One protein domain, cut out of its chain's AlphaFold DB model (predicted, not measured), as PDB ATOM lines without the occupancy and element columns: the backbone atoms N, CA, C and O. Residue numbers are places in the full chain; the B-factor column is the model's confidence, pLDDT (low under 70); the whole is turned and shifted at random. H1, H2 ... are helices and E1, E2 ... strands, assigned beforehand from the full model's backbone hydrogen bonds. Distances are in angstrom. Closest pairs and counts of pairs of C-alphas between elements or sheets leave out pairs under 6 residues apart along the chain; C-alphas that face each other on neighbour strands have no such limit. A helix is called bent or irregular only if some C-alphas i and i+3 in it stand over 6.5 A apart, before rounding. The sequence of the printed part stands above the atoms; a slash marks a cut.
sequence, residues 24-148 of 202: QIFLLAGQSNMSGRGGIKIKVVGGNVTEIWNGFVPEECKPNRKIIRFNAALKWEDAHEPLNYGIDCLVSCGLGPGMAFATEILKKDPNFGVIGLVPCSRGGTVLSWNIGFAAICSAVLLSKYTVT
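AT A GLANCE: This is residues 24 to 148 of the 202 residues of the protein "SASA domain-containing protein" of Capsicum baccatum (UniProt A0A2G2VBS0). A small twisted sheet of four strands, E1, E6, E4 and E5, has the helix H2 packed on one face, while the hairpin E2 and E3 reaches away from it and sticks out at its tip, residues 44 to 49. The longest helix, H3, only grazes the sheet with residues 133 to 140, and the long unnamed stretch 79 to 97 winds through the space between the sheet and the hairpin. The printed part has 125 residues, with three named helices and six named strands in the order E1 H1 E2 E3 E4 E5 H2 E6 H3; the class is mixed, helices and strands. The sheet runs E1 E6 E4 E5 and is mixed, and E2 with E3 makes an antiparallel sheet of two. The whole is compact, with a radius of gyration of the C-alphas of 15.3 A and spans of 52 by 36 by 22 A.

IN THESE COORDINATES: In the sheet, E1 is residues 24 to 28, starting at C-alpha 24 (-6.011, 17.791, -6.155), E6 is residues 114 to 119, 16.1 A long, E4 is residues 67 to 70 and E5 is residues 76 to 78. H2 is residues 98 to 108, 15.7 A long. H1 is residues 32 to 35. E2, residues 40 to 45, is 15.4 A long and E3, residues 48 to 53, is 16.2 A. H3, residues 126 to 144, is 28.5 A long and ends at C-alpha 144 (-3.137, 14.941, -16.825); it is irregular, with C-alphas 127 and 130 7.3 A apart, and has a kink of 30 degrees near residue 133.

HOW THE PARTS SIT: The sheet is only just strongly twisted, its C-alphas lying up to 4.1 A off the best plane. E1 and E6 are parallel, with N 26 and O 116 2.8 A apart. E6 and E4 are parallel, with N 70 and O 117 at 2.8 A. E4 and E5 form an antiparallel hairpin, with N 69 and O 77 at 2.8 A. H2 and this sheet make two layers, a helix on one face of a sheet: H2 is over E6 at a height over the sheet of 9.5 A and runs along the strands, at 19 degrees to E6 on the local plane. The closest C-alphas of H2 and E6 are those of Ala 102 and Ile 115, 6.7 A apart. The closest of E6 and H3 are those of Val 118 and Cys 137, at 7.8 A. H1 is not on the sheet, but only just, with 4 pairs of C-alphas within 10 A. H1 and H2 are close but not clearly touching, Met 34 and Gly 98 having the closest C-alphas, 7.8 A apart. The antiparallel hairpin E2 and E3, with N 43 and O 50 at 2.8 A, is apart from H2, H3 and the four strands of the larger sheet. In H2 every O i to N i+4 pair is within hydrogen-bond range, in H3 11 of 15 are, and H1 is too short for such a pair.

THE WHOLE: The two C-alphas farthest apart, those of Gly 47 and Thr 148, are 54.6 A apart. The printed part has no cut. The links E3 to E4, 13 residues, and E5 to H2, 19 residues, are long. The mean pLDDT of the printed part is 78.5, and residues 90 to 91 and 123 to 148 are under 70.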
ATOM      1  N   GLN A  24      -7.178  17.145  -6.745       83.00
ATOM      2  CA  GLN A  24      -6.011  17.791  -6.155       83.00
ATOM      3  C   GLN A  24      -4.930  16.734  -5.936       83.00
ATOM      4  O   GLN A  24      -5.134  15.799  -5.169       83.00
ATOM      5  N   ILE A  25      -3.797  16.829  -6.638       81.88
ATOM      6  CA  ILE A  25      -2.818  15.731  -6.691       81.88
ATOM      7  C   ILE A  25      -1.541  16.083  -5.941       81.88
ATOM      8  O   ILE A  25      -0.947  17.127  -6.196       81.88
ATOM      9  N   PHE A  26      -1.108  15.163  -5.081       81.38
ATOM     10  CA  PHE A  26       0.080  15.269  -4.244       81.38
ATOM     11  C   PHE A  26       1.066  14.154  -4.582       81.38
ATOM     12  O   PHE A  26       0.714  12.972  -4.603       81.38
ATOM     13  N   LEU A  27       2.315  14.542  -4.833       81.88
ATOM     14  CA  LEU A  27       3.429  13.619  -5.020       81.88
ATOM     15  C   LEU A  27       4.020  13.269  -3.650       81.88
ATOM     16  O   LEU A  27       4.455  14.155  -2.917       81.88
ATOM     17  N   LEU A  28       4.053  11.981  -3.314       82.38
ATOM     18  CA  LEU A  28       4.633  11.460  -2.077       82.38
ATOM     19  C   LEU A  28       6.033  10.918  -2.373       82.38
ATOM     20  O   LEU A  28       6.248   9.714  -2.551       82.38
ATOM     21  N   ALA A  29       6.978  11.847  -2.479       78.00
ATOM     22  CA  ALA A  29       8.379  11.574  -2.756       78.00
ATOM     23  C   ALA A  29       9.172  11.512  -1.453       78.00
ATOM     24  O   ALA A  29       8.942  12.296  -0.534       78.00
ATOM     25  N   GLY A  30      10.126  10.594  -1.361       73.44
ATOM     26  CA  GLY A  30      10.918  10.467  -0.151       73.44
ATOM     27  C   GLY A  30      11.612   9.124  -0.029       73.44
ATOM     28  O   GLY A  30      11.540   8.276  -0.916       73.44
ATOM     29  N   GLN A  31      12.318   8.966   1.085       76.88
ATOM     30  CA  GLN A  31      12.984   7.719   1.430       76.88
ATOM     31  C   GLN A  31      12.010   6.819   2.197       76.88
ATOM     32  O   GLN A  31      10.803   7.063   2.229       76.88
ATOM     33  N   SER A  32      12.536   5.815   2.893       76.56
ATOM     34  CA  SER A  32      11.716   4.812   3.565       76.56
ATOM     35  C   SER A  32      10.706   5.336   4.600       76.56
ATOM     36  O   SER A  32       9.659   4.719   4.765       76.56
ATOM     37  N   ASN A  33      10.942   6.494   5.232       80.75
ATOM     38  CA  ASN A  33       9.949   7.108   6.127       80.75
ATOM     39  C   ASN A  33       8.701   7.600   5.370       80.75
ATOM     40  O   ASN A  33       7.597   7.495   5.894       80.75
ATOM     41  N   MET A  34       8.861   8.085   4.132       83.62
ATOM     42  CA  MET A  34       7.733   8.428   3.255       83.62
ATOM     43  C   MET A  34       7.090   7.171   2.659       83.62
ATOM     44  O   MET A  34       5.870   7.107   2.547       83.62
ATOM     45  N   SER A  35       7.898   6.155   2.329       81.25
ATOM     46  CA  SER A  35       7.403   4.855   1.844       81.25
ATOM     47  C   SER A  35       6.550   4.117   2.867       81.25
ATOM     48  O   SER A  35       5.718   3.296   2.489       81.25
ATOM     49  N   GLY A  36       6.747   4.435   4.145       86.56
ATOM     50  CA  GLY A  36       6.009   3.868   5.254       86.56
ATOM     51  C   GLY A  36       6.684   2.616   5.797       86.56
ATOM     52  O   GLY A  36       6.761   1.578   5.140       86.56
ATOM     53  N   ARG A  37       7.151   2.710   7.044       86.88
ATOM     54  CA  ARG A  37       7.671   1.576   7.829       86.88
ATOM     55  C   ARG A  37       6.951   1.393   9.167       86.88
ATOM     56  O   ARG A  37       7.333   0.535   9.963       86.88
ATOM     57  N   GLY A  38       5.903   2.177   9.430       89.75
ATOM     58  CA  GLY A  38       5.159   2.094  10.681       89.75
ATOM     59  C   GLY A  38       4.486   0.731  10.837       89.75
ATOM     60  O   GLY A  38       3.775   0.275   9.944       89.75
ATOM     61  N   GLY A  39       4.715   0.069  11.972       89.44
ATOM     62  CA  GLY A  39       4.126  -1.237  12.278       89.44
ATOM     63  C   GLY A  39       4.816  -2.438  11.621       89.44
ATOM     64  O   GLY A  39       4.299  -3.549  11.733       89.44
ATOM     65  N   ILE A  40       5.954  -2.255  10.940       89.62
ATOM     66  CA  ILE A  40       6.762  -3.380  10.447       89.62
ATOM     67  C   ILE A  40       7.433  -4.083  11.632       89.62
ATOM     68  O   ILE A  40       8.060  -3.446  12.478       89.62
ATOM     69  N   LYS A  41       7.313  -5.411  11.682       88.69
ATOM     70  CA  LYS A  41       7.987  -6.283  12.646       88.69
ATOM     71  C   LYS A  41       8.896  -7.266  11.924       88.69
ATOM     72  O   LYS A  41       8.577  -7.745  10.836       88.69
ATOM     73  N   ILE A  42      10.005  -7.604  12.570       87.88
ATOM     74  CA  ILE A  42      10.918  -8.641  12.101       87.88
ATOM     75  C   ILE A  42      10.410 -10.001  12.589       87.88
ATOM     76  O   ILE A  42      10.149 -10.186  13.778       87.88
ATOM     77  N   LYS A  43      10.291 -10.964  11.674       84.50
ATOM     78  CA  LYS A  43       9.940 -12.355  11.961       84.50
ATOM     79  C   LYS A  43      10.988 -13.284  11.364       84.50
ATOM     80  O   LYS A  43      11.324 -13.164  10.188       84.50
ATOM     81  N   VAL A  44      11.468 -14.236  12.159       86.94
ATOM     82  CA  VAL A  44      12.364 -15.295  11.681       86.94
ATOM     83  C   VAL A  44      11.540 -16.543  11.386       86.94
ATOM     84  O   VAL A  44      10.869 -17.066  12.273       86.94
ATOM     85  N   VAL A  45      11.569 -17.016  10.141       81.69
ATOM     86  CA  VAL A  45      10.882 -18.244   9.712       81.69
ATOM     87  C   VAL A  45      11.913 -19.161   9.068       81.69
ATOM     88  O   VAL A  45      12.490 -18.820   8.040       81.69
ATOM     89  N   GLY A  46      12.185 -20.309   9.695       83.25
ATOM     90  CA  GLY A  46      13.147 -21.290   9.173       83.25
ATOM     91  C   GLY A  46      14.581 -20.762   9.038       83.25
ATOM     92  O   GLY A  46      15.284 -21.159   8.120       83.25
ATOM     93  N   GLY A  47      14.998 -19.829   9.903       85.69
ATOM     94  CA  GLY A  47      16.315 -19.177   9.842       85.69
ATOM     95  C   GLY A  47      16.382 -17.934   8.946       85.69
ATOM     96  O   GLY A  47      17.357 -17.194   9.024       85.69
ATOM     97  N   ASN A  48      15.335 -17.644   8.163       85.19
ATOM     98  CA  ASN A  48      15.271 -16.450   7.321       85.19
ATOM     99  C   ASN A  48      14.594 -15.285   8.044       85.19
ATOM    100  O   ASN A  48      13.515 -15.442   8.618       85.19
ATOM    101  N   VAL A  49      15.213 -14.106   7.975       83.00
ATOM    102  CA  VAL A  49      14.671 -12.848   8.501       83.00
ATOM    103  C   VAL A  49      13.688 -12.265   7.485       83.00
ATOM    104  O   VAL A  49      14.038 -12.043   6.330       83.00
ATOM    105  N   THR A  50      12.456 -12.007   7.916       84.44
ATOM    106  CA  THR A  50      11.393 -11.406   7.098       84.44
ATOM    107  C   THR A  50      10.807 -10.187   7.798       84.44
ATOM    108  O   THR A  50      10.615 -10.195   9.013       84.44
ATOM    109  N   GLU A  51      10.522  -9.133   7.039       85.94
ATOM    110  CA  GLU A  51       9.805  -7.949   7.516       85.94
ATOM    111  C   GLU A  51       8.318  -8.100   7.187       85.94
ATOM    112  O   GLU A  51       7.956  -8.327   6.033       85.94
ATOM    113  N   ILE A  52       7.456  -7.994   8.199       86.50
ATOM    114  CA  ILE A  52       6.008  -8.159   8.054       86.50
ATOM    115  C   ILE A  52       5.313  -6.979   8.720       86.50
ATOM    116  O   ILE A  52       5.542  -6.694   9.897       86.50
ATOM    117  N   TRP A  53       4.446  -6.296   7.981       89.62
ATOM    118  CA  TRP A  53       3.593  -5.260   8.549       89.62
ATOM    119  C   TRP A  53       2.500  -5.870   9.432       89.62
ATOM    120  O   TRP A  53       1.877  -6.868   9.078       89.62
ATOM    121  N   ASN A  54       2.255  -5.265  10.593       88.81
ATOM    122  CA  ASN A  54       1.254  -5.732  11.552       88.81
ATOM    123  C   ASN A  54      -0.203  -5.485  11.114       88.81
ATOM    124  O   ASN A  54      -1.110  -5.910  11.827       88.81
ATOM    125  N   GLY A  55      -0.431  -4.786   9.996       90.56
ATOM    126  CA  GLY A  55      -1.762  -4.467   9.474       90.56
ATOM    127  C   GLY A  55      -2.549  -3.455  10.310       90.56
ATOM    128  O   GLY A  55      -3.731  -3.240  10.053       90.56
ATOM    129  N   PHE A  56      -1.929  -2.843  11.323       92.88
ATOM    130  CA  PHE A  56      -2.588  -1.830  12.137       92.88
ATOM    131  C   PHE A  56      -2.755  -0.545  11.324       92.88
ATOM    132  O   PHE A  56      -1.777  -0.028  10.788       92.88
ATOM    133  N   VAL A  57      -3.978  -0.015  11.272       94.75
ATOM    134  CA  VAL A  57      -4.308   1.254  10.610       94.75
ATOM    135  C   VAL A  57      -5.050   2.147  11.609       94.75
ATOM    136  O   VAL A  57      -6.142   1.767  12.039       94.75
ATOM    137  N   PRO A  58      -4.483   3.302  12.007       93.75
ATOM    138  CA  PRO A  58      -5.149   4.237  12.908       93.75
ATOM    139  C   PRO A  58      -6.323   4.942  12.208       93.75
ATOM    140  O   PRO A  58      -6.437   4.914  10.981       93.75
ATOM    141  N   GLU A  59      -7.201   5.583  12.986       94.19
ATOM    142  CA  GLU A  59      -8.436   6.203  12.479       94.19
ATOM    143  C   GLU A  59      -8.163   7.245  11.388       94.19
ATOM    144  O   GLU A  59      -8.854   7.297  10.373       94.19
ATOM    145  N   GLU A  60      -7.108   8.037  11.562       92.12
ATOM    146  CA  GLU A  60      -6.695   9.104  10.653       92.12
ATOM    147  C   GLU A  60      -6.225   8.570   9.296       92.12
ATOM    148  O   GLU A  60      -6.267   9.291   8.297       92.12
ATOM    149  N   CYS A  61      -5.815   7.301   9.244       95.50
ATOM    150  CA  CYS A  61      -5.364   6.636   8.027       95.50
ATOM    151  C   CYS A  61      -6.439   5.745   7.390       95.50
ATOM    152  O   CYS A  61      -6.143   5.040   6.419       95.50
ATOM    153  N   LYS A  62      -7.671   5.735   7.918       95.25
ATOM    154  CA  LYS A  62      -8.741   4.923   7.337       95.25
ATOM    155  C   LYS A  62      -9.109   5.394   5.922       95.25
ATOM    156  O   LYS A  62      -9.034   6.587   5.621       95.25
ATOM    157  N   PRO A  63      -9.548   4.474   5.048       95.50
ATOM    158  CA  PRO A  63      -9.902   4.803   3.671       95.50
ATOM    159  C   PRO A  63     -11.069   5.789   3.589       95.50
ATOM    160  O   PRO A  63     -12.030   5.709   4.356       95.50
ATOM    161  N   ASN A  64     -11.020   6.681   2.603       95.38
ATOM    162  CA  ASN A  64     -12.066   7.662   2.336       95.38
ATOM    163  C   ASN A  64     -12.289   7.764   0.824       95.38
ATOM    164  O   ASN A  64     -11.335   7.905   0.072       95.38
ATOM    165  N   ARG A  65     -13.550   7.776   0.371       94.12
ATOM    166  CA  ARG A  65     -13.919   7.860  -1.059       94.12
ATOM    167  C   ARG A  65     -13.436   9.132  -1.767       94.12
ATOM    168  O   ARG A  65     -13.472   9.205  -2.992       94.12
ATOM    169  N   LYS A  66     -13.051  10.167  -1.013       94.31
ATOM    170  CA  LYS A  66     -12.440  11.394  -1.544       94.31
ATOM    171  C   LYS A  66     -10.913  11.315  -1.635       94.31
ATOM    172  O   LYS A  66     -10.314  12.292  -2.063       94.31
ATOM    173  N   ILE A  67     -10.286  10.202  -1.255       95.69
ATOM    174  CA  ILE A  67      -8.835  10.004  -1.311       95.69
ATOM    175  C   ILE A  67      -8.546   8.798  -2.210       95.69
ATOM    176  O   ILE A  67      -8.933   7.671  -1.907       95.69
ATOM    177  N   ILE A  68      -7.856   9.041  -3.318       94.25
ATOM    178  CA  ILE A  68      -7.469   8.025  -4.302       94.25
ATOM    179  C   ILE A  68      -5.948   7.952  -4.415       94.25
ATOM    180  O   ILE A  68      -5.251   8.936  -4.173       94.25
ATOM    181  N   ARG A  69      -5.418   6.795  -4.802       92.75
ATOM    182  CA  ARG A  69      -3.990   6.545  -5.009       92.75
ATOM    183  C   ARG A  69      -3.720   6.185  -6.463       92.75
ATOM    184  O   ARG A  69      -4.495   5.460  -7.076       92.75
ATOM    185  N   PHE A  70      -2.599   6.650  -7.002       85.69
ATOM    186  CA  PHE A  70      -2.065   6.160  -8.267       85.69
ATOM    187  C   PHE A  70      -1.177   4.936  -8.018       85.69
ATOM    188  O   PHE A  70      -0.142   5.036  -7.359       85.69
ATOM    189  N   ASN A  71      -1.605   3.772  -8.495       83.44
ATOM    190  CA  ASN A  71      -0.949   2.501  -8.211       83.44
ATOM    191  C   ASN A  71       0.175   2.163  -9.208       83.44
ATOM    192  O   ASN A  71       0.359   2.814 -10.236       83.44
ATOM    193  N   ALA A  72       0.914   1.087  -8.921       79.62
ATOM    194  CA  ALA A  72       2.010   0.606  -9.767       79.62
ATOM    195  C   ALA A  72       1.570   0.167 -11.180       79.62
ATOM    196  O   ALA A  72       2.388   0.125 -12.093       79.62
ATOM    197  N   ALA A  73       0.280  -0.125 -11.376       80.69
ATOM    198  CA  ALA A  73      -0.311  -0.434 -12.679       80.69
ATOM    199  C   ALA A  73      -0.746   0.825 -13.456       80.69
ATOM    200  O   ALA A  73      -1.443   0.707 -14.466       80.69
ATOM    201  N   LEU A  74      -0.345   2.016 -12.993       76.88
ATOM    202  CA  LEU A  74      -0.656   3.319 -13.581       76.88
ATOM    203  C   LEU A  74      -2.162   3.622 -13.629       76.88
ATOM    204  O   LEU A  74      -2.668   4.210 -14.587       76.88
ATOM    205  N   LYS A  75      -2.891   3.204 -12.590       80.31
ATOM    206  CA  LYS A  75      -4.335   3.418 -12.446       80.31
ATOM    207  C   LYS A  75      -4.654   4.102 -11.124       80.31
ATOM    208  O   LYS A  75      -3.959   3.910 -10.130       80.31
ATOM    209  N   TRP A  76      -5.729   4.882 -11.126       84.75
ATOM    210  CA  TRP A  76      -6.314   5.424  -9.905       84.75
ATOM    211  C   TRP A  76      -7.172   4.362  -9.216       84.75
ATOM    212  O   TRP A  76      -7.981   3.705  -9.869       84.75
ATOM    213  N   GLU A  77      -7.004   4.220  -7.909       90.75
ATOM    214  CA  GLU A  77      -7.778   3.332  -7.035       90.75
ATOM    215  C   GLU A  77      -8.093   4.034  -5.708       90.75
ATOM    216  O   GLU A  77      -7.493   5.067  -5.406       90.75
ATOM    217  N   ASP A  78      -9.013   3.492  -4.910       96.25
ATOM    218  CA  ASP A  78      -9.234   3.984  -3.545       96.25
ATOM    219  C   ASP A  78      -7.936   3.861  -2.731       96.25
ATOM    220  O   ASP A  78      -7.207   2.871  -2.830       96.25
ATOM    221  N   ALA A  79      -7.601   4.895  -1.959       95.81
ATOM    222  CA  ALA A  79      -6.349   4.913  -1.217       95.81
ATOM    223  C   ALA A  79      -6.443   4.076   0.073       95.81
ATOM    224  O   ALA A  79      -7.316   4.292   0.916       95.81
ATOM    225  N   HIS A  80      -5.492   3.154   0.237       96.06
ATOM    226  CA  HIS A  80      -5.320   2.311   1.419       96.06
ATOM    227  C   HIS A  80      -3.837   2.244   1.801       96.06
ATOM    228  O   HIS A  80      -2.969   2.231   0.927       96.06
ATOM    229  N   GLU A  81      -3.543   2.161   3.100       93.88
ATOM    230  CA  GLU A  81      -2.199   1.798   3.552       93.88
ATOM    231  C   GLU A  81      -1.924   0.302   3.298       93.88
ATOM    232  O   GLU A  81      -2.843  -0.511   3.453       93.88
ATOM    233  N   PRO A  82      -0.681  -0.090   2.954       93.75
ATOM    234  CA  PRO A  82       0.493   0.760   2.737       93.75
ATOM    235  C   PRO A  82       0.467   1.462   1.372       93.75
ATOM    236  O   PRO A  82       0.438   0.806   0.326       93.75
ATOM    237  N   LEU A  83       0.573   2.793   1.354       91.50
ATOM    238  CA  LEU A  83       0.478   3.565   0.106       91.50
ATOM    239  C   LEU A  83       1.594   3.252  -0.900       91.50
ATOM    240  O   LEU A  83       1.400   3.415  -2.101       91.50
ATOM    241  N   ASN A  84       2.763   2.796  -0.456       87.56
ATOM    242  CA  ASN A  84       3.898   2.540  -1.346       87.56
ATOM    243  C   ASN A  84       3.965   1.085  -1.866       87.56
ATOM    244  O   ASN A  84       4.925   0.705  -2.547       87.56
ATOM    245  N   TYR A  85       2.934   0.278  -1.583       88.12
ATOM    246  CA  TYR A  85       2.818  -1.098  -2.068       88.12
ATOM    247  C   TYR A  85       2.805  -1.167  -3.604       88.12
ATOM    248  O   TYR A  85       2.094  -0.410  -4.281       88.12
ATOM    249  N   GLY A  86       3.602  -2.092  -4.147       80.50
ATOM    250  CA  GLY A  86       3.804  -2.307  -5.581       80.50
ATOM    251  C   GLY A  86       4.802  -1.348  -6.238       80.50
ATOM    252  O   GLY A  86       5.148  -1.554  -7.397       80.50
ATOM    253  N   ILE A  87       5.266  -0.313  -5.527       76.75
ATOM    254  CA  ILE A  87       6.140   0.737  -6.077       76.75
ATOM    255  C   ILE A  87       7.583   0.538  -5.609       76.75
ATOM    256  O   ILE A  87       8.504   0.450  -6.424       76.75
ATOM    257  N   ASP A  88       7.774   0.418  -4.297       71.12
ATOM    258  CA  ASP A  88       9.088   0.176  -3.684       71.12
ATOM    259  C   ASP A  88       9.173  -1.158  -2.940       71.12
ATOM    260  O   ASP A  88      10.251  -1.662  -2.644       71.12
ATOM    261  N   CYS A  89       8.027  -1.756  -2.641       71.44
ATOM    262  CA  CYS A  89       7.945  -2.956  -1.833       71.44
ATOM    263  C   CYS A  89       6.788  -3.833  -2.311       71.44
ATOM    264  O   CYS A  89       5.747  -3.346  -2.760       71.44
ATOM    265  N   LEU A  90       6.970  -5.143  -2.173       63.47
ATOM    266  CA  LEU A  90       5.908  -6.131  -2.365       63.47
ATOM    267  C   LEU A  90       5.449  -6.752  -1.041       63.47
ATOM    268  O   LEU A  90       4.414  -7.399  -1.012       63.47
ATOM    269  N   VAL A  91       6.213  -6.589   0.046       60.25
ATOM    270  CA  VAL A  91       5.919  -7.244   1.339       60.25
ATOM    271  C   VAL A  91       6.222  -6.340   2.542       60.25
ATOM    272  O   VAL A  91       5.507  -6.372   3.536       60.25
ATOM    273  N   SER A  92       7.245  -5.489   2.449       71.94
ATOM    274  CA  SER A  92       7.815  -4.750   3.583       71.94
ATOM    275  C   SER A  92       7.502  -3.245   3.581       71.94
ATOM    276  O   SER A  92       8.389  -2.435   3.847       71.94
ATOM    277  N   CYS A  93       6.267  -2.851   3.265       84.81
ATOM    278  CA  CYS A  93       5.793  -1.495   3.568       84.81
ATOM    279  C   CYS A  93       4.766  -1.532   4.687       84.81
ATOM    280  O   CYS A  93       3.964  -2.459   4.776       84.81
ATOM    281  N   GLY A  94       4.800  -0.500   5.517       89.56
ATOM    282  CA  GLY A  94       3.827  -0.265   6.567       89.56
ATOM    283  C   GLY A  94       3.210   1.119   6.443       89.56
ATOM    284  O   GLY A  94       3.184   1.708   5.367       89.56
ATOM    285  N   LEU A  95       2.748   1.650   7.568       92.19
ATOM    286  CA  LEU A  95       2.133   2.973   7.619       92.19
ATOM    287  C   LEU A  95       3.123   4.067   7.209       92.19
ATOM    288  O   LEU A  95       4.228   4.145   7.763       92.19
ATOM    289  N   GLY A  96       2.697   4.913   6.269       90.81
ATOM    290  CA  GLY A  96       3.331   6.184   5.924       90.81
ATOM    291  C   GLY A  96       2.485   7.389   6.362       90.81
ATOM    292  O   GLY A  96       1.450   7.232   7.010       90.81
ATOM    293  N   PRO A  97       2.909   8.621   6.027       91.69
ATOM    294  CA  PRO A  97       2.186   9.836   6.412       91.69
ATOM    295  C   PRO A  97       1.037  10.203   5.455       91.69
ATOM    296  O   PRO A  97       0.235  11.078   5.776       91.69
ATOM    297  N   GLY A  98       0.967   9.588   4.268       93.00
ATOM    298  CA  GLY A  98       0.132  10.070   3.163       93.00
ATOM    299  C   GLY A  98      -1.372  10.038   3.442       93.00
ATOM    300  O   GLY A  98      -2.058  11.009   3.120       93.00
ATOM    301  N   MET A  99      -1.884   8.973   4.072       96.50
ATOM    302  CA  MET A  99      -3.311   8.891   4.401       96.50
ATOM    303  C   MET A  99      -3.705   9.899   5.483       96.50
ATOM    304  O   MET A  99      -4.646  10.660   5.274       96.50
ATOM    305  N   ALA A 100      -2.955   9.972   6.589       93.88
ATOM    306  CA  ALA A 100      -3.203  10.953   7.650       93.88
ATOM    307  C   ALA A 100      -3.162  12.392   7.110       93.88
ATOM    308  O   ALA A 100      -4.055  13.188   7.387       93.88
ATOM    309  N   PHE A 101      -2.170  12.705   6.272       94.81
ATOM    310  CA  PHE A 101      -2.058  13.998   5.598       94.81
ATOM    311  C   PHE A 101      -3.316  14.350   4.785       94.81
ATOM    312  O   PHE A 101      -3.885  15.428   4.958       94.81
ATOM    313  N   ALA A 102      -3.771  13.442   3.918       91.75
ATOM    314  CA  ALA A 102      -4.943  13.675   3.078       91.75
ATOM    315  C   ALA A 102      -6.237  13.790   3.900       91.75
ATOM    316  O   ALA A 102      -7.067  14.664   3.637       91.75
ATOM    317  N   THR A 103      -6.389  12.953   4.927       94.69
ATOM    318  CA  THR A 103      -7.512  13.019   5.864       94.69
ATOM    319  C   THR A 103      -7.557  14.365   6.585       94.69
ATOM    320  O   THR A 103      -8.622  14.976   6.657       94.69
ATOM    321  N   GLU A 104      -6.424  14.868   7.076       94.81
ATOM    322  CA  GLU A 104      -6.364  16.162   7.764       94.81
ATOM    323  C   GLU A 104      -6.688  17.346   6.843       94.81
ATOM    324  O   GLU A 104      -7.338  18.297   7.279       94.81
ATOM    325  N   ILE A 105      -6.319  17.285   5.557       91.38
ATOM    326  CA  ILE A 105      -6.764  18.288   4.576       91.38
ATOM    327  C   ILE A 105      -8.289  18.281   4.460       91.38
ATOM    328  O   ILE A 105      -8.908  19.336   4.577       91.38
ATOM    329  N   LEU A 106      -8.907  17.108   4.286       90.75
ATOM    330  CA  LEU A 106     -10.364  17.001   4.143       90.75
ATOM    331  C   LEU A 106     -11.128  17.350   5.426       90.75
ATOM    332  O   LEU A 106     -12.269  17.798   5.348       90.75
ATOM    333  N   LYS A 107     -10.524  17.152   6.604       92.31
ATOM    334  CA  LYS A 107     -11.092  17.614   7.879       92.31
ATOM    335  C   LYS A 107     -11.104  19.140   7.965       92.31
ATOM    336  O   LYS A 107     -12.085  19.706   8.437       92.31
ATOM    337  N   LYS A 108     -10.028  19.799   7.517       92.62
ATOM    338  CA  LYS A 108      -9.911  21.267   7.522       92.62
ATOM    339  C   LYS A 108     -10.767  21.926   6.445       92.62
ATOM    340  O   LYS A 108     -11.355  22.970   6.700       92.62
ATOM    341  N   ASP A 109     -10.842  21.314   5.269       89.19
ATOM    342  CA  ASP A 109     -11.680  21.759   4.160       89.19
ATOM    343  C   ASP A 109     -12.424  20.565   3.528       89.19
ATOM    344  O   ASP A 109     -11.915  19.897   2.620       89.19
ATOM    345  N   PRO A 110     -13.670  20.296   3.960       90.88
ATOM    346  CA  PRO A 110     -14.492  19.228   3.387       90.88
ATOM    347  C   PRO A 110     -14.823  19.410   1.897       90.88
ATOM    348  O   PRO A 110     -15.205  18.436   1.228       90.88
ATOM    349  N   ASN A 111     -14.688  20.635   1.375       88.38
ATOM    350  CA  ASN A 111     -14.976  21.008  -0.009       88.38
ATOM    351  C   ASN A 111     -13.719  21.058  -0.891       88.38
ATOM    352  O   ASN A 111     -13.843  21.331  -2.084       88.38
ATOM    353  N   PHE A 112     -12.548  20.699  -0.351       84.19
ATOM    354  CA  PHE A 112     -11.260  20.701  -1.056       84.19
ATOM    355  C   PHE A 112     -11.263  19.890  -2.366       84.19
ATOM    356  O   PHE A 112     -10.469  20.133  -3.274       84.19
ATOM    357  N   GLY A 113     -12.175  18.921  -2.481       86.25
ATOM    358  CA  GLY A 113     -12.346  18.074  -3.656       86.25
ATOM    359  C   GLY A 113     -11.809  16.664  -3.437       86.25
ATOM    360  O   GLY A 113     -11.738  16.180  -2.308       86.25
ATOM    361  N   VAL A 114     -11.493  15.972  -4.533       88.12
ATOM    362  CA  VAL A 114     -10.883  14.635  -4.469       88.12
ATOM    363  C   VAL A 114      -9.371  14.801  -4.360       88.12
ATOM    364  O   VAL A 114      -8.773  15.496  -5.175       88.12
ATOM    365  N   ILE A 115      -8.747  14.153  -3.385       87.56
ATOM    366  CA  ILE A 115      -7.297  14.126  -3.205       87.56
ATOM    367  C   ILE A 115      -6.728  12.901  -3.920       87.56
ATOM    368  O   ILE A 115      -7.136  11.777  -3.644       87.56
ATOM    369  N   GLY A 116      -5.777  13.113  -4.825       87.56
ATOM    370  CA  GLY A 116      -5.018  12.058  -5.487       87.56
ATOM    371  C   GLY A 116      -3.594  11.966  -4.952       87.56
ATOM    372  O   GLY A 116      -2.808  12.896  -5.098       87.56
ATOM    373  N   LEU A 117      -3.244  10.833  -4.360       88.00
ATOM    374  CA  LEU A 117      -1.914  10.540  -3.843       88.00
ATOM    375  C   LEU A 117      -1.107   9.765  -4.882       88.00
ATOM    376  O   LEU A 117      -1.563   8.756  -5.414       88.00
ATOM    377  N   VAL A 118       0.110  10.221  -5.156       84.75
ATOM    378  CA  VAL A 118       1.031   9.569  -6.090       84.75
ATOM    379  C   VAL A 118       2.266   9.147  -5.308       84.75
ATOM    380  O   VAL A 118       3.139   9.980  -5.058       84.75
ATOM    381  N   PRO A 119       2.354   7.879  -4.886       86.12
ATOM    382  CA  PRO A 119       3.530   7.376  -4.207       86.12
ATOM    383  C   PRO A 119       4.686   7.277  -5.200       86.12
ATOM    384  O   PRO A 119       4.568   6.684  -6.269       86.12
ATOM    385  N   CYS A 120       5.812   7.888  -4.860       77.75
ATOM    386  CA  CYS A 120       7.037   7.828  -5.658       77.75
ATOM    387  C   CYS A 120       8.288   7.705  -4.778       77.75
ATOM    388  O   CYS A 120       9.412   7.909  -5.235       77.75
ATOM    389  N   SER A 121       8.081   7.367  -3.506       77.25
ATOM    390  CA  SER A 121       9.139   7.151  -2.528       77.25
ATOM    391  C   SER A 121       9.833   5.799  -2.721       77.25
ATOM    392  O   SER A 121       9.209   4.835  -3.171       77.25
ATOM    393  N   ARG A 122      11.124   5.729  -2.379       72.19
ATOM    394  CA  ARG A 122      11.971   4.534  -2.511       72.19
ATOM    395  C   ARG A 122      12.868   4.398  -1.279       72.19
ATOM    396  O   ARG A 122      13.611   5.320  -0.943       72.19
ATOM    397  N   GLY A 123      12.812   3.271  -0.585       63.53
ATOM    398  CA  GLY A 123      13.662   2.951   0.549       63.53
ATOM    399  C   GLY A 123      15.046   2.478   0.102       63.53
ATOM    400  O   GLY A 123      15.171   1.650  -0.794       63.53
ATOM    401  N   GLY A 124      16.099   2.972   0.758       61.19
ATOM    402  CA  GLY A 124      17.487   2.592   0.472       61.19
ATOM    403  C   GLY A 124      18.340   3.736  -0.083       61.19
ATOM    404  O   GLY A 124      17.951   4.903  -0.055       61.19
ATOM    405  N   THR A 125      19.554   3.405  -0.527       43.62
ATOM    406  CA  THR A 125      20.638   4.364  -0.792       43.62
ATOM    407  C   THR A 125      20.306   5.362  -1.917       43.62
ATOM    408  O   THR A 125      19.785   4.994  -2.974       43.62
ATOM    409  N   VAL A 126      20.692   6.625  -1.693       49.88
ATOM    410  CA  VAL A 126      20.498   7.865  -2.487       49.88
ATOM    411  C   VAL A 126      20.702   7.794  -4.013       49.88
ATOM    412  O   VAL A 126      20.238   8.678  -4.724       49.88
ATOM    413  N   LEU A 127      21.332   6.751  -4.554       41.53
ATOM    414  CA  LEU A 127      21.628   6.616  -5.990       41.53
ATOM    415  C   LEU A 127      20.472   6.046  -6.836       41.53
ATOM    416  O   LEU A 127      20.485   6.181  -8.056       41.53
ATOM    417  N   SER A 128      19.461   5.430  -6.216       46.06
ATOM    418  CA  SER A 128      18.381   4.707  -6.923       46.06
ATOM    419  C   SER A 128      17.125   5.542  -7.231       46.06
ATOM    420  O   SER A 128      16.173   5.048  -7.838       46.06
ATOM    421  N   TRP A 129      17.129   6.826  -6.870       46.25
ATOM    422  CA  TRP A 129      15.975   7.726  -6.980       46.25
ATOM    423  C   TRP A 129      15.602   8.064  -8.421       46.25
ATOM    424  O   TRP A 129      14.429   8.232  -8.735       46.25
ATOM    425  N   ASN A 130      16.589   8.119  -9.315       46.78
ATOM    426  CA  ASN A 130      16.424   8.718 -10.638       46.78
ATOM    427  C   ASN A 130      15.550   7.903 -11.608       46.78
ATOM    428  O   ASN A 130      15.050   8.466 -12.575       46.78
ATOM    429  N   ILE A 131      15.337   6.603 -11.370       45.28
ATOM    430  CA  ILE A 131      14.676   5.722 -12.353       45.28
ATOM    431  C   ILE A 131      13.193   5.496 -12.012       45.28
ATOM    432  O   ILE A 131      12.336   5.610 -12.887       45.28
ATOM    433  N   GLY A 132      12.859   5.232 -10.742       44.44
ATOM    434  CA  GLY A 132      11.470   4.993 -10.313       44.44
ATOM    435  C   GLY A 132      10.642   6.274 -10.173       44.44
ATOM    436  O   GLY A 132       9.497   6.331 -10.625       44.44
ATOM    437  N   PHE A 133      11.250   7.324  -9.613       52.25
ATOM    438  CA  PHE A 133      10.633   8.642  -9.448       52.25
ATOM    439  C   PHE A 133      10.267   9.260 -10.802       52.25
ATOM    440  O   PHE A 133       9.147   9.727 -10.991       52.25
ATOM    441  N   ALA A 134      11.182   9.195 -11.777       51.81
ATOM    442  CA  ALA A 134      10.967   9.764 -13.103       51.81
ATOM    443  C   ALA A 134       9.827   9.068 -13.859       51.81
ATOM    444  O   ALA A 134       9.019   9.755 -14.480       51.81
ATOM    445  N   ALA A 135       9.712   7.738 -13.790       48.88
ATOM    446  CA  ALA A 135       8.705   6.989 -14.543       48.88
ATOM    447  C   ALA A 135       7.272   7.239 -14.040       48.88
ATOM    448  O   ALA A 135       6.384   7.535 -14.843       48.88
ATOM    449  N   ILE A 136       7.047   7.175 -12.722       52.28
ATOM    450  CA  ILE A 136       5.708   7.361 -12.136       52.28
ATOM    451  C   ILE A 136       5.290   8.833 -12.198       52.28
ATOM    452  O   ILE A 136       4.177   9.134 -12.632       52.28
ATOM    453  N   CYS A 137       6.190   9.765 -11.858       53.97
ATOM    454  CA  CYS A 137       5.900  11.194 -11.979       53.97
ATOM    455  C   CYS A 137       5.646  11.591 -13.442       53.97
ATOM    456  O   CYS A 137       4.709  12.345 -13.709       53.97
ATOM    457  N   SER A 138       6.403  11.032 -14.400       50.00
ATOM    458  CA  SER A 138       6.141  11.246 -15.830       50.00
ATOM    459  C   SER A 138       4.787  10.684 -16.241       50.00
ATOM    460  O   SER A 138       4.025  11.397 -16.878       50.00
ATOM    461  N   ALA A 139       4.433   9.456 -15.856       50.53
ATOM    462  CA  ALA A 139       3.138   8.867 -16.203       50.53
ATOM    463  C   ALA A 139       1.953   9.686 -15.661       50.53
ATOM    464  O   ALA A 139       0.981   9.908 -16.380       50.53
ATOM    465  N   VAL A 140       2.048  10.207 -14.431       53.59
ATOM    466  CA  VAL A 140       1.004  11.071 -13.858       53.59
ATOM    467  C   VAL A 140       0.909  12.399 -14.603       53.59
ATOM    468  O   VAL A 140      -0.195  12.806 -14.969       53.59
ATOM    469  N   LEU A 141       2.036  13.059 -14.880       51.47
ATOM    470  CA  LEU A 141       2.045  14.288 -15.679       51.47
ATOM    471  C   LEU A 141       1.468  14.041 -17.083       51.47
ATOM    472  O   LEU A 141       0.626  14.804 -17.544       51.47
ATOM    473  N   LEU A 142       1.839  12.935 -17.728       47.62
ATOM    474  CA  LEU A 142       1.320  12.527 -19.035       47.62
ATOM    475  C   LEU A 142      -0.171  12.167 -19.007       47.62
ATOM    476  O   LEU A 142      -0.858  12.383 -19.995       47.62
ATOM    477  N   SER A 143      -0.691  11.648 -17.892       45.03
ATOM    478  CA  SER A 143      -2.119  11.329 -17.751       45.03
ATOM    479  C   SER A 143      -3.000  12.571 -17.570       45.03
ATOM    480  O   SER A 143      -4.176  12.552 -17.925       45.03
ATOM    481  N   LYS A 144      -2.437  13.663 -17.031       45.34
ATOM    482  CA  LYS A 144      -3.137  14.941 -16.825       45.34
ATOM    483  C   LYS A 144      -3.231  15.800 -18.077       45.34
ATOM    484  O   LYS A 144      -4.179  16.567 -18.216       45.34
ATOM    485  N   TYR A 145      -2.245  15.694 -18.957       41.00
ATOM    486  CA  TYR A 145      -2.193  16.446 -20.199       41.00
ATOM    487  C   TYR A 145      -2.357  15.459 -21.351       41.00
ATOM    488  O   TYR A 145      -1.446  14.691 -21.639       41.00
ATOM    489  N   THR A 146      -3.502  15.455 -22.031       34.22
ATOM    490  CA  THR A 146      -3.654  14.747 -23.308       34.22
ATOM    491  C   THR A 146      -2.623  15.326 -24.285       34.22
ATOM    492  O   THR A 146      -2.799  16.445 -24.760       34.22
ATOM    493  N   VAL A 147      -1.507  14.635 -24.545       35.16
ATOM    494  CA  VAL A 147      -0.453  15.154 -25.436       35.16
ATOM    495  C   VAL A 147      -0.541  14.488 -26.805       35.16
ATOM    496  O   VAL A 147      -0.126  13.347 -26.981       35.16
ATOM    497  N   THR A 148      -1.017  15.240 -27.796       34.34
ATOM    498  CA  THR A 148      -0.783  14.995 -29.225       34.34
ATOM    499  C   THR A 148       0.437  15.805 -29.664       34.34
ATOM    500  O   THR A 148       0.343  17.020 -29.816       34.34
TER     501      THR A 148